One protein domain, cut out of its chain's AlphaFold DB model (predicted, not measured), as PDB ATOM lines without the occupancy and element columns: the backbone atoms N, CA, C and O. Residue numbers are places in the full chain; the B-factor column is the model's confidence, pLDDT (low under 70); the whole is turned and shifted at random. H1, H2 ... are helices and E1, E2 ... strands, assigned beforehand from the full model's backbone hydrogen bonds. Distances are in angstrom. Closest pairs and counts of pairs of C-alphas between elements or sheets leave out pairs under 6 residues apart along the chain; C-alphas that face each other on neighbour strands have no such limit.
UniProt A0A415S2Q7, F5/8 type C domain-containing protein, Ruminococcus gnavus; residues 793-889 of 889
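AT A GLANCE: This is residues 793 to 889 of the 889 residues of the protein "F5/8 type C domain-containing protein" of Ruminococcus gnavus (UniProt A0A415S2Q7). There is little regular structure: a two-stranded antiparallel hairpin, E2 and E3, in the middle, with H1, H2 and E1 clustered on one side, H3 far off on another, and a tail, residues 881 to 889, sticking out. The 97 printed residues run H1 H2 E1 E2 E3 H3, class mixed, with 33 in named elements. The whole is only just compact, close to loose, with radius of gyration of the C-alphas 14.8 A and spans of 41 by 39 by 25 A.

HOW THE PARTS SIT: H1, residues 796 to 803, touches H2, residues 815 to 818; the closest C-alphas, Val 803 and Asp 817, are 6.0 A apart. In H1, 3 of 4 O i to N i+4 pairs are within hydrogen-bond range; H2 and H3, residues 867 to 870, are too short for any. E1, residues 823 to 827, pairs with no named strand. E2, residues 830 to 835, and E3, residues 845 to 850, form a hairpin; N 833 and O 847 are 2.8 A apart.

IN THESE COORDINATES: H1 begins at C-alpha 796 (196.449, 235.910, 172.926); E3 spans 17.1 A; H3 ends at C-alpha 870 (201.618, 260.868, 197.071).

THE WHOLE: The printed part has no cut. Links H1 to H2 and E3 to H3 are long. pLDDT is under 70 at residues 838 to 843, 866 and 869 to 889.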
ATOM      1  N   SER A 793     191.604 230.282 173.692       95.06
ATOM      2  CA  SER A 793     192.678 230.050 174.665       95.06
ATOM      3  C   SER A 793     194.001 229.705 173.964       95.06
ATOM      4  O   SER A 793     194.060 228.783 173.152       95.06
ATOM      5  N   GLY A 794     195.076 230.418 174.308       94.75
ATOM      6  CA  GLY A 794     196.412 230.241 173.736       94.75
ATOM      7  C   GLY A 794     196.703 231.120 172.515       94.75
ATOM      8  O   GLY A 794     197.854 231.185 172.084       94.75
ATOM      9  N   ALA A 795     195.708 231.831 171.974       97.31
ATOM     10  CA  ALA A 795     195.888 232.714 170.821       97.31
ATOM     11  C   ALA A 795     196.357 234.129 171.205       97.31
ATOM     12  O   ALA A 795     196.888 234.852 170.360       97.31
ATOM     13  N   LEU A 796     196.207 234.536 172.473       95.69
ATOM     14  CA  LEU A 796     196.449 235.910 172.926       95.69
ATOM     15  C   LEU A 796     197.824 236.456 172.511       95.69
ATOM     16  O   LEU A 796     197.918 237.581 172.022       95.69
ATOM     17  N   ALA A 797     198.885 235.659 172.671       96.06
ATOM     18  CA  ALA A 797     200.248 236.070 172.336       96.06
ATOM     19  C   ALA A 797     200.404 236.447 170.852       96.06
ATOM     20  O   ALA A 797     201.057 237.441 170.542       96.06
ATOM     21  N   ALA A 798     199.777 235.691 169.944       97.38
ATOM     22  CA  ALA A 798     199.864 235.935 168.508       97.38
ATOM     23  C   ALA A 798     199.132 237.227 168.107       97.38
ATOM     24  O   ALA A 798     199.671 238.034 167.351       97.38
ATOM     25  N   TYR A 799     197.942 237.463 168.666       97.38
ATOM     26  CA  TYR A 799     197.163 238.679 168.404       97.38
ATOM     27  C   TYR A 799     197.837 239.931 168.975       97.38
ATOM     28  O   TYR A 799     197.920 240.952 168.293       97.38
ATOM     29  N   VAL A 800     198.380 239.860 170.196       96.44
ATOM     30  CA  VAL A 800     199.145 240.971 170.790       96.44
ATOM     31  C   VAL A 800     200.408 241.267 169.977       96.44
ATOM     32  O   VAL A 800     200.725 242.437 169.759       96.44
ATOM     33  N   ALA A 801     201.099 240.245 169.462       96.31
ATOM     34  CA  ALA A 801     202.298 240.430 168.644       96.31
ATOM     35  C   ALA A 801     202.030 241.186 167.327       96.31
ATOM     36  O   ALA A 801     202.914 241.905 166.862       96.31
ATOM     37  N   GLN A 802     200.825 241.083 166.749       95.00
ATOM     38  CA  GLN A 802     200.433 241.875 165.571       95.00
ATOM     39  C   GLN A 802     200.289 243.372 165.898       95.00
ATOM     40  O   GLN A 802     200.526 244.215 165.036       95.00
ATOM     41  N   VAL A 803     199.936 243.708 167.144       94.06
ATOM     42  CA  VAL A 803     199.842 245.097 167.624       94.06
ATOM     43  C   VAL A 803     201.217 245.631 168.023       94.06
ATOM     44  O   VAL A 803     201.613 246.729 167.631       94.06
ATOM     45  N   ASN A 804     201.952 244.856 168.819       94.56
ATOM     46  CA  ASN A 804     203.277 245.199 169.313       94.56
ATOM     47  C   ASN A 804     204.141 243.929 169.426       94.56
ATOM     48  O   ASN A 804     204.027 243.202 170.414       94.56
ATOM     49  N   PRO A 805     205.076 243.696 168.485       95.00
ATOM     50  CA  PRO A 805     205.931 242.507 168.483       95.00
ATOM     51  C   PRO A 805     206.829 242.348 169.719       95.00
ATOM     52  O   PRO A 805     207.382 241.274 169.941       95.00
ATOM     53  N   ASN A 806     207.007 243.411 170.513       94.81
ATOM     54  CA  ASN A 806     207.845 243.407 171.715       94.81
ATOM     55  C   ASN A 806     207.043 243.233 173.017       94.81
ATOM     56  O   ASN A 806     207.635 243.241 174.097       94.81
ATOM     57  N   ALA A 807     205.714 243.155 172.942       94.12
ATOM     58  CA  ALA A 807     204.872 242.958 174.114       94.12
ATOM     59  C   ALA A 807     204.964 241.509 174.619       94.12
ATOM     60  O   ALA A 807     204.949 240.555 173.846       94.12
ATOM     61  N   ASP A 808     205.039 241.350 175.940       94.12
ATOM     62  CA  ASP A 808     205.120 240.053 176.610       94.12
ATOM     63  C   ASP A 808     203.848 239.835 177.432       94.12
ATOM     64  O   ASP A 808     203.680 240.421 178.503       94.12
ATOM     65  N   VAL A 809     202.946 238.987 176.930       94.00
ATOM     66  CA  VAL A 809     201.639 238.706 177.555       94.00
ATOM     67  C   VAL A 809     201.744 237.998 178.912       94.00
ATOM     68  O   VAL A 809     200.754 237.881 179.638       94.00
ATOM     69  N   THR A 810     202.940 237.530 179.289       92.69
ATOM     70  CA  THR A 810     203.203 236.981 180.627       92.69
ATOM     71  C   THR A 810     203.433 238.070 181.678       92.69
ATOM     72  O   THR A 810     203.395 237.772 182.871       92.69
ATOM     73  N   LYS A 811     203.600 239.330 181.257       93.19
ATOM     74  CA  LYS A 811     203.848 240.503 182.106       93.19
ATOM     75  C   LYS A 811     202.705 241.520 182.017       93.19
ATOM     76  O   LYS A 811     201.693 241.306 181.352       93.19
ATOM     77  N   VAL A 812     202.880 242.645 182.706       90.50
ATOM     78  CA  VAL A 812     202.027 243.832 182.570       90.50
ATOM     79  C   VAL A 812     202.195 244.460 181.179       90.50
ATOM     80  O   VAL A 812     203.312 244.707 180.722       90.50
ATOM     81  N   LEU A 813     201.070 244.750 180.533       91.94
ATOM     82  CA  LEU A 813     200.922 245.322 179.197       91.94
ATOM     83  C   LEU A 813     200.442 246.774 179.259       91.94
ATOM     84  O   LEU A 813     199.854 247.203 180.254       91.94
ATOM     85  N   LYS A 814     200.636 247.523 178.171       89.31
ATOM     86  CA  LYS A 814     200.031 248.850 177.999       89.31
ATOM     87  C   LYS A 814     198.637 248.741 177.402       89.31
ATOM     88  O   LYS A 814     198.337 247.798 176.674       89.31
ATOM     89  N   ARG A 815     197.817 249.780 177.586       85.69
ATOM     90  CA  ARG A 815     196.503 249.888 176.924       85.69
ATOM     91  C   ARG A 815     196.583 249.656 175.414       85.69
ATOM     92  O   ARG A 815     195.757 248.932 174.865       85.69
ATOM     93  N   SER A 816     197.583 250.254 174.763       89.00
ATOM     94  CA  SER A 816     197.807 250.118 173.321       89.00
ATOM     95  C   SER A 816     198.057 248.674 172.901       89.00
ATOM     96  O   SER A 816     197.564 248.281 171.857       89.00
ATOM     97  N   ASP A 817     198.750 247.878 173.721       92.75
ATOM     98  CA  ASP A 817     199.071 246.476 173.413       92.75
ATOM     99  C   ASP A 817     197.820 245.580 173.459       92.75
ATOM    100  O   ASP A 817     197.790 244.507 172.868       92.75
ATOM    101  N   THR A 818     196.772 246.022 174.164       90.75
ATOM    102  CA  THR A 818     195.494 245.303 174.287       90.75
ATOM    103  C   THR A 818     194.463 245.695 173.229       90.75
ATOM    104  O   THR A 818     193.353 245.167 173.243       90.75
ATOM    105  N   ASN A 819     194.796 246.635 172.341       91.06
ATOM    106  CA  ASN A 819     193.887 247.156 171.328       91.06
ATOM    107  C   ASN A 819     194.277 246.618 169.945       91.06
ATOM    108  O   ASN A 819     195.199 247.121 169.307       91.06
ATOM    109  N   TRP A 820     193.574 245.581 169.502       93.81
ATOM    110  CA  TRP A 820     193.776 244.937 168.210       93.81
ATOM    111  C   TRP A 820     192.722 245.448 167.227       93.81
ATOM    112  O   TRP A 820     191.537 245.218 167.439       93.81
ATOM    113  N   ASN A 821     193.130 246.181 166.185       91.50
ATOM    114  CA  ASN A 821     192.226 246.762 165.177       91.50
ATOM    115  C   ASN A 821     191.008 247.495 165.778       91.50
ATOM    116  O   ASN A 821     189.869 247.229 165.413       91.50
ATOM    117  N   HIS A 822     191.245 248.400 166.735       86.12
ATOM    118  CA  HIS A 822     190.207 249.179 167.435       86.12
ATOM    119  C   HIS A 822     189.305 248.376 168.395       86.12
ATOM    120  O   HIS A 822     188.386 248.940 169.001       86.12
ATOM    121  N   LEU A 823     189.625 247.100 168.625       92.81
ATOM    122  CA  LEU A 823     188.907 246.188 169.510       92.81
ATOM    123  C   LEU A 823     189.762 245.843 170.731       92.81
ATOM    124  O   LEU A 823     190.938 245.496 170.618       92.81
ATOM    125  N   TYR A 824     189.169 245.897 171.923       92.69
ATOM    126  CA  TYR A 824     189.852 245.439 173.132       92.69
ATOM    127  C   TYR A 824     189.903 243.915 173.155       92.69
ATOM    128  O   TYR A 824     188.867 243.247 173.210       92.69
ATOM    129  N   LEU A 825     191.116 243.381 173.136       95.31
ATOM    130  CA  LEU A 825     191.375 241.953 173.084       95.31
ATOM    131  C   LEU A 825     190.945 241.267 174.390       95.31
ATOM    132  O   LEU A 825     191.081 241.793 175.496       95.31
ATOM    133  N   ARG A 826     190.363 240.083 174.244       95.19
ATOM    134  CA  ARG A 826     189.937 239.157 175.291       95.19
ATOM    135  C   ARG A 826     190.351 237.765 174.848       95.19
ATOM    136  O   ARG A 826     190.377 237.477 173.656       95.19
ATOM    137  N   GLU A 827     190.637 236.901 175.802       95.56
ATOM    138  CA  GLU A 827     190.954 235.503 175.540       95.56
ATOM    139  C   GLU A 827     189.991 234.632 176.341       95.56
ATOM    140  O   GLU A 827     189.681 234.936 177.499       95.56
ATOM    141  N   GLU A 828     189.482 233.574 175.716       94.94
ATOM    142  CA  GLU A 828     188.635 232.598 176.394       94.94
ATOM    143  C   GLU A 828     189.361 231.980 177.595       94.94
ATOM    144  O   GLU A 828     190.513 231.566 177.500       94.94
ATOM    145  N   GLY A 829     188.678 231.916 178.740       90.25
ATOM    146  CA  GLY A 829     189.269 231.405 179.979       90.25
ATOM    147  C   GLY A 829     190.209 232.383 180.694       90.25
ATOM    148  O   GLY A 829     190.741 232.028 181.743       90.25
ATOM    149  N   SER A 830     190.373 233.612 180.190       91.31
ATOM    150  CA  SER A 830     191.206 234.656 180.793       91.31
ATOM    151  C   SER A 830     190.377 235.863 181.258       91.31
ATOM    152  O   SER A 830     189.456 236.340 180.596       91.31
ATOM    153  N   SER A 831     190.745 236.427 182.405       88.06
ATOM    154  CA  SER A 831     190.258 237.704 182.925       88.06
ATOM    155  C   SER A 831     191.284 238.809 182.667       88.06
ATOM    156  O   SER A 831     192.471 238.640 182.929       88.06
ATOM    157  N   LEU A 832     190.824 239.965 182.179       87.56
ATOM    158  CA  LEU A 832     191.662 241.160 182.048       87.56
ATOM    159  C   LEU A 832     191.611 241.970 183.340       87.56
ATOM    160  O   LEU A 832     190.535 242.350 183.805       87.56
ATOM    161  N   ILE A 833     192.782 242.291 183.854       85.44
ATOM    162  CA  ILE A 833     192.985 243.152 185.007       85.44
ATOM    163  C   ILE A 833     193.387 244.526 184.490       85.44
ATOM    164  O   ILE A 833     194.335 244.640 183.718       85.44
ATOM    165  N   GLU A 834     192.652 245.555 184.905       83.06
ATOM    166  CA  GLU A 834     192.951 246.960 184.628       83.06
ATOM    167  C   GLU A 834     193.431 247.613 185.929       83.06
ATOM    168  O   GLU A 834     192.680 247.694 186.907       83.06
ATOM    169  N   TYR A 835     194.676 248.077 185.952       79.75
ATOM    170  CA  TYR A 835     195.249 248.750 187.114       79.75
ATOM    171  C   TYR A 835     194.984 250.251 187.024       79.75
ATOM    172  O   TYR A 835     195.302 250.872 186.021       79.75
ATOM    173  N   LYS A 836     194.406 250.867 188.060       72.38
ATOM    174  CA  LYS A 836     194.119 252.315 188.076       72.38
ATOM    175  C   LYS A 836     194.976 253.014 189.119       72.38
ATOM    176  O   LYS A 836     195.044 252.545 190.253       72.38
ATOM    177  N   ALA A 837     195.594 254.135 188.744       70.19
ATOM    178  CA  ALA A 837     196.331 254.963 189.691       70.19
ATOM    179  C   ALA A 837     195.357 255.726 190.601       70.19
ATOM    180  O   ALA A 837     194.237 256.066 190.201       70.19
ATOM    181  N   LYS A 838     195.786 256.028 191.826       65.56
ATOM    182  CA  LYS A 838     194.962 256.720 192.827       65.56
ATOM    183  C   LYS A 838     194.811 258.211 192.528       65.56
ATOM    184  O   LYS A 838     193.766 258.789 192.816       65.56
ATOM    185  N   CYS A 839     195.823 258.840 191.933       59.62
ATOM    186  CA  CYS A 839     195.841 260.274 191.616       59.62
ATOM    187  C   CYS A 839     194.932 260.709 190.446       59.62
ATOM    188  O   CYS A 839     194.964 261.875 190.056       59.62
ATOM    189  N   GLY A 840     194.111 259.814 189.886       56.28
ATOM    190  CA  GLY A 840     193.163 260.137 188.811       56.28
ATOM    191  C   GLY A 840     193.773 260.196 187.406       56.28
ATOM    192  O   GLY A 840     193.052 260.457 186.447       56.28
ATOM    193  N   THR A 841     195.072 259.922 187.260       55.53
ATOM    194  CA  THR A 841     195.711 259.621 185.972       55.53
ATOM    195  C   THR A 841     195.621 258.116 185.706       55.53
ATOM    196  O   THR A 841     195.724 257.307 186.627       55.53
ATOM    197  N   TRP A 842     195.360 257.695 184.465       57.09
ATOM    198  CA  TRP A 842     195.309 256.266 184.154       57.09
ATOM    199  C   TRP A 842     196.720 255.682 184.240       57.09
ATOM    200  O   TRP A 842     197.595 256.035 183.451       57.09
ATOM    201  N   ALA A 843     196.947 254.764 185.181       55.56
ATOM    202  CA  ALA A 843     198.001 253.786 184.988       55.56
ATOM    203  C   ALA A 843     197.517 252.921 183.820       55.56
ATOM    204  O   ALA A 843     196.658 252.077 184.001       55.56
ATOM    205  N   ASP A 844     197.959 253.187 182.593       71.50
ATOM    206  CA  ASP A 844     197.580 252.391 181.417       71.50
ATOM    207  C   ASP A 844     198.259 251.007 181.470       71.50
ATOM    208  O   ASP A 844     199.019 250.646 180.575       71.50
ATOM    209  N   GLN A 845     198.039 250.257 182.550       84.88
ATOM    210  CA  GLN A 845     198.652 248.973 182.856       84.88
ATOM    211  C   GLN A 845     197.577 247.892 182.931       84.88
ATOM    212  O   GLN A 845     196.573 248.029 183.636       84.88
ATOM    213  N   TYR A 846     197.809 246.809 182.199       88.88
ATOM    214  CA  TYR A 846     196.851 245.735 181.983       88.88
ATOM    215  C   TYR A 846     197.536 244.383 182.154       88.88
ATOM    216  O   TYR A 846     198.715 244.247 181.850       88.88
ATOM    217  N   ALA A 847     196.817 243.364 182.606       91.19
ATOM    218  CA  ALA A 847     197.331 241.997 182.611       91.19
ATOM    219  C   ALA A 847     196.208 240.995 182.344       91.19
ATOM    220  O   ALA A 847     195.110 241.144 182.870       91.19
ATOM    221  N   TYR A 848     196.487 239.959 181.556       92.00
ATOM    222  CA  TYR A 848     195.570 238.832 181.375       92.00
ATOM    223  C   TYR A 848     195.923 237.741 182.380       92.00
ATOM    224  O   TYR A 848     197.086 237.363 182.470       92.00
ATOM    225  N   VAL A 849     194.964 237.231 183.143       90.12
ATOM    226  CA  VAL A 849     195.164 236.151 184.123       90.12
ATOM    227  C   VAL A 849     194.097 235.097 183.893       90.12
ATOM    228  O   VAL A 849     192.936 235.457 183.719       90.12
ATOM    229  N   THR A 850     194.463 233.818 183.908       88.56
ATOM    230  CA  THR A 850     193.500 232.718 183.809       88.56
ATOM    231  C   THR A 850     192.395 232.895 184.848       88.56
ATOM    232  O   THR A 850     192.651 233.140 186.030       88.56
ATOM    233  N   THR A 851     191.143 232.825 184.410       86.38
ATOM    234  CA  THR A 851     189.988 233.057 185.275       86.38
ATOM    235  C   THR A 851     189.961 232.035 186.411       86.38
ATOM    236  O   THR A 851     189.975 230.832 186.181       86.38
ATOM    237  N   GLY A 852     189.895 232.528 187.650       81.75
ATOM    238  CA  GLY A 852     189.900 231.697 188.858       81.75
ATOM    239  C   GLY A 852     191.286 231.443 189.460       81.75
ATOM    240  O   GLY A 852     191.363 230.899 190.559       81.75
ATOM    241  N   GLU A 853     192.368 231.874 188.804       84.69
ATOM    242  CA  GLU A 853     193.731 231.762 189.332       84.69
ATOM    243  C   GLU A 853     194.194 233.029 190.072       84.69
ATOM    244  O   GLU A 853     193.660 234.129 189.905       84.69
ATOM    245  N   THR A 854     195.215 232.878 190.921       85.69
ATOM    246  CA  THR A 854     195.876 234.001 191.603       85.69
ATOM    247  C   THR A 854     196.715 234.820 190.627       85.69
ATOM    248  O   THR A 854     197.404 234.248 189.787       85.69
ATOM    249  N   ILE A 855     196.741 236.147 190.792       86.69
ATOM    250  CA  ILE A 855     197.591 237.042 189.992       86.69
ATOM    251  C   ILE A 855     199.076 236.763 190.302       86.69
ATOM    252  O   ILE A 855     199.486 236.954 191.450       86.69
ATOM    253  N   PRO A 856     199.895 236.347 189.316       87.00
ATOM    254  CA  PRO A 856     201.332 236.148 189.509       87.00
ATOM    255  C   PRO A 856     202.077 237.464 189.759       87.00
ATOM    256  O   PRO A 856     201.647 238.524 189.300       87.00
ATOM    257  N   ALA A 857     203.231 237.400 190.428       85.75
ATOM    258  CA  ALA A 857     204.038 238.579 190.756       85.75
ATOM    259  C   ALA A 857     204.465 239.372 189.506       85.75
ATOM    260  O   ALA A 857     204.505 240.598 189.531       85.75
ATOM    261  N   GLU A 858     204.715 238.684 188.394       88.19
ATOM    262  CA  GLU A 858     205.105 239.254 187.101       88.19
ATOM    263  C   GLU A 858     203.975 240.057 186.437       88.19
ATOM    264  O   GLU A 858     204.226 240.908 185.580       88.19
ATOM    265  N   LYS A 859     202.726 239.791 186.839       88.50
ATOM    266  CA  LYS A 859     201.513 240.454 186.345       88.50
ATOM    267  C   LYS A 859     200.982 241.511 187.305       88.50
ATOM    268  O   LYS A 859     199.989 242.155 186.972       88.50
ATOM    269  N   MET A 860     201.628 241.715 188.455       83.44
ATOM    270  CA  MET A 860     201.310 242.794 189.388       83.44
ATOM    271  C   MET A 860     201.876 244.119 188.872       83.44
ATOM    272  O   MET A 860     203.067 244.237 188.588       83.44
ATOM    273  N   ALA A 861     201.014 245.127 188.761       78.25
ATOM    274  CA  ALA A 861     201.411 246.474 188.372       78.25
ATOM    275  C   ALA A 861     202.408 247.096 189.356       78.25
ATOM    276  O   ALA A 861     202.243 247.009 190.576       78.25
ATOM    277  N   ALA A 862     203.409 247.791 188.813       75.19
ATOM    278  CA  ALA A 862     204.207 248.722 189.598       75.19
ATOM    279  C   ALA A 862     203.371 249.965 189.938       75.19
ATOM    280  O   ALA A 862     202.478 250.358 189.183       75.19
ATOM    281  N   LEU A 863     203.694 250.610 191.058       71.44
ATOM    282  CA  LEU A 863     203.103 251.890 191.433       71.44
ATOM    283  C   LEU A 863     203.279 252.923 190.310       71.44
ATOM    284  O   LEU A 863     204.338 253.033 189.692       71.44
ATOM    285  N   HIS A 864     202.237 253.712 190.052       72.50
ATOM    286  CA  HIS A 864     202.367 254.859 189.162       72.50
ATOM    287  C   HIS A 864     203.303 255.896 189.802       72.50
ATOM    288  O   HIS A 864     203.215 256.138 191.001       72.50
ATOM    289  N   LYS A 865     204.153 256.573 189.019       70.50
ATOM    290  CA  LYS A 865     205.139 257.552 189.538       70.50
ATOM    291  C   LYS A 865     204.526 258.678 190.377       70.50
ATOM    292  O   LYS A 865     205.207 259.266 191.215       70.50
ATOM    293  N   ASP A 866     203.265 259.017 190.129       69.75
ATOM    294  CA  ASP A 866     202.537 260.010 190.926       69.75
ATOM    295  C   ASP A 866     201.969 259.407 192.218       69.75
ATOM    296  O   ASP A 866     201.907 260.095 193.232       69.75
ATOM    297  N   ASP A 867     201.623 258.121 192.223       72.06
ATOM    298  CA  ASP A 867     201.230 257.401 193.435       72.06
ATOM    299  C   ASP A 867     202.449 257.149 194.335       72.06
ATOM    300  O   ASP A 867     202.359 257.352 195.543       72.06
ATOM    301  N   GLU A 868     203.618 256.835 193.759       72.44
ATOM    302  CA  GLU A 868     204.897 256.716 194.485       72.44
ATOM    303  C   GLU A 868     205.243 257.982 195.289       72.44
ATOM    304  O   GLU A 868     205.886 257.899 196.333       72.44
ATOM    305  N   LYS A 869     204.816 259.160 194.815       69.88
ATOM    306  CA  LYS A 869     205.078 260.455 195.467       69.88
ATOM    307  C   LYS A 869     204.016 260.864 196.485       69.88
ATOM    308  O   LYS A 869     204.311 261.681 197.355       69.88
ATOM    309  N   ASN A 870     202.788 260.368 196.343       67.06
ATOM    310  CA  ASN A 870     201.618 260.868 197.071       67.06
ATOM    311  C   ASN A 870     201.037 259.866 198.082       67.06
ATOM    312  O   ASN A 870     200.201 260.254 198.899       67.06
ATOM    313  N   LEU A 871     201.456 258.599 198.040       66.31
ATOM    314  CA  LEU A 871     201.053 257.576 199.004       66.31
ATOM    315  C   LEU A 871     201.920 257.617 200.261       66.31
ATOM    316  O   LEU A 871     203.136 257.797 200.197       66.31
ATOM    317  N   LYS A 872     201.288 257.432 201.422       66.19
ATOM    318  CA  LYS A 872     202.007 257.298 202.693       66.19
ATOM    319  C   LYS A 872     202.458 255.853 202.895       66.19
ATOM    320  O   LYS A 872     201.791 254.912 202.473       66.19
ATOM    321  N   GLU A 873     203.577 255.671 203.588       62.16
ATOM    322  CA  GLU A 873     204.038 254.349 204.018       62.16
ATOM    323  C   GLU A 873     202.933 253.642 204.830       62.16
ATOM    324  O   GLU A 873     202.328 254.248 205.717       62.16
ATOM    325  N   ASN A 874     202.659 252.370 204.512       62.53
ATOM    326  CA  ASN A 874     201.570 251.547 205.073       62.53
ATOM    327  C   ASN A 874     200.137 251.960 204.684       62.53
ATOM    328  O   ASN A 874     199.172 251.526 205.316       62.53
ATOM    329  N   GLU A 875     199.962 252.779 203.647       62.88
ATOM    330  CA  GLU A 875     198.639 253.066 203.100       62.88
ATOM    331  C   GLU A 875     198.123 251.871 202.272       62.88
ATOM    332  O   GLU A 875     198.646 251.555 201.206       62.88
ATOM    333  N   GLU A 876     197.096 251.179 202.777       55.12
ATOM    334  CA  GLU A 876     196.473 250.036 202.094       55.12
ATOM    335  C   GLU A 876     195.703 250.476 200.836       55.12
ATOM    336  O   GLU A 876     194.804 251.322 200.901       55.12
ATOM    337  N   PHE A 877     195.970 249.824 199.701       55.09
ATOM    338  CA  PHE A 877     195.104 249.904 198.526       55.09
ATOM    339  C   PHE A 877     193.751 249.253 198.830       55.09
ATOM    340  O   PHE A 877     193.647 248.034 198.961       55.09
ATOM    341  N   LYS A 878     192.692 250.061 198.935       51.19
ATOM    342  CA  LYS A 878     191.313 249.580 199.109       51.19
ATOM    343  C   LYS A 878     190.498 249.873 197.860       51.19
ATOM    344  O   LYS A 878     190.359 251.028 197.473       51.19
ATOM    345  N   GLY A 879     189.925 248.821 197.276       48.50
ATOM    346  CA  GLY A 879     188.985 248.931 196.161       48.50
ATOM    347  C   GLY A 879     189.303 247.989 195.007       48.50
ATOM    348  O   GLY A 879     189.762 248.426 193.960       48.50
ATOM    349  N   TRP A 880     188.982 246.707 195.163       48.31
ATOM    350  CA  TRP A 880     188.676 245.877 194.001       48.31
ATOM    351  C   TRP A 880     187.251 246.229 193.590       48.31
ATOM    352  O   TRP A 880     186.304 245.928 194.318       48.31
ATOM    353  N   ASN A 881     187.071 246.924 192.468       46.62
ATOM    354  CA  ASN A 881     185.730 247.158 191.949       46.62
ATOM    355  C   ASN A 881     185.283 245.938 191.136       46.62
ATOM    356  O   ASN A 881     185.474 245.885 189.928       46.62
ATOM    357  N   THR A 882     184.683 244.953 191.803       47.25
ATOM    358  CA  THR A 882     184.061 243.781 191.164       47.25
ATOM    359  C   THR A 882     182.641 244.058 190.641       47.25
ATOM    360  O   THR A 882     181.947 243.128 190.227       47.25
ATOM    361  N   LYS A 883     182.150 245.313 190.632       42.31
ATOM    362  CA  LYS A 883     180.772 245.605 190.194       42.31
ATOM    363  C   LYS A 883     180.594 245.491 188.676       42.31
ATOM    364  O   LYS A 883     180.581 246.495 187.968       42.31
ATOM    365  N   LYS A 884     180.308 244.266 188.225       38.78
ATOM    366  CA  LYS A 884     179.190 243.968 187.306       38.78
ATOM    367  C   LYS A 884     178.709 242.499 187.352       38.78
ATOM    368  O   LYS A 884     178.188 242.010 186.363       38.78
ATOM    369  N   MET A 885     178.809 241.814 188.498       37.91
ATOM    370  CA  MET A 885     178.084 240.554 188.780       37.91
ATOM    371  C   MET A 885     177.021 240.766 189.866       37.91
ATOM    372  O   MET A 885     177.036 240.153 190.926       37.91
ATOM    373  N   ALA A 886     176.107 241.704 189.633       31.97
ATOM    374  CA  ALA A 886     174.949 241.900 190.499       31.97
ATOM    375  C   ALA A 886     173.671 242.017 189.666       31.97
ATOM    376  O   ALA A 886     172.957 242.999 189.796       31.97
ATOM    377  N   MET A 887     173.432 241.032 188.795       28.50
ATOM    378  CA  MET A 887     172.106 240.457 188.523       28.50
ATOM    379  C   MET A 887     172.298 239.002 188.061       28.50
ATOM    380  O   MET A 887     172.218 238.702 186.879       28.50
ATOM    381  N   GLY A 888     172.614 238.137 189.033       36.22
ATOM    382  CA  GLY A 888     172.340 236.695 189.032       36.22
ATOM    383  C   GLY A 888     173.069 235.809 188.022       36.22
ATOM    384  O   GLY A 888     172.476 235.476 187.005       36.22
ATOM    385  N   ILE A 889     174.271 235.338 188.382       31.86
ATOM    386  CA  ILE A 889     174.580 233.909 188.613       31.86
ATOM    387  C   ILE A 889     175.498 233.851 189.832       31.86
ATOM    388  O   ILE A 889     176.438 234.680 189.875       31.86
TER     389      ILE A 889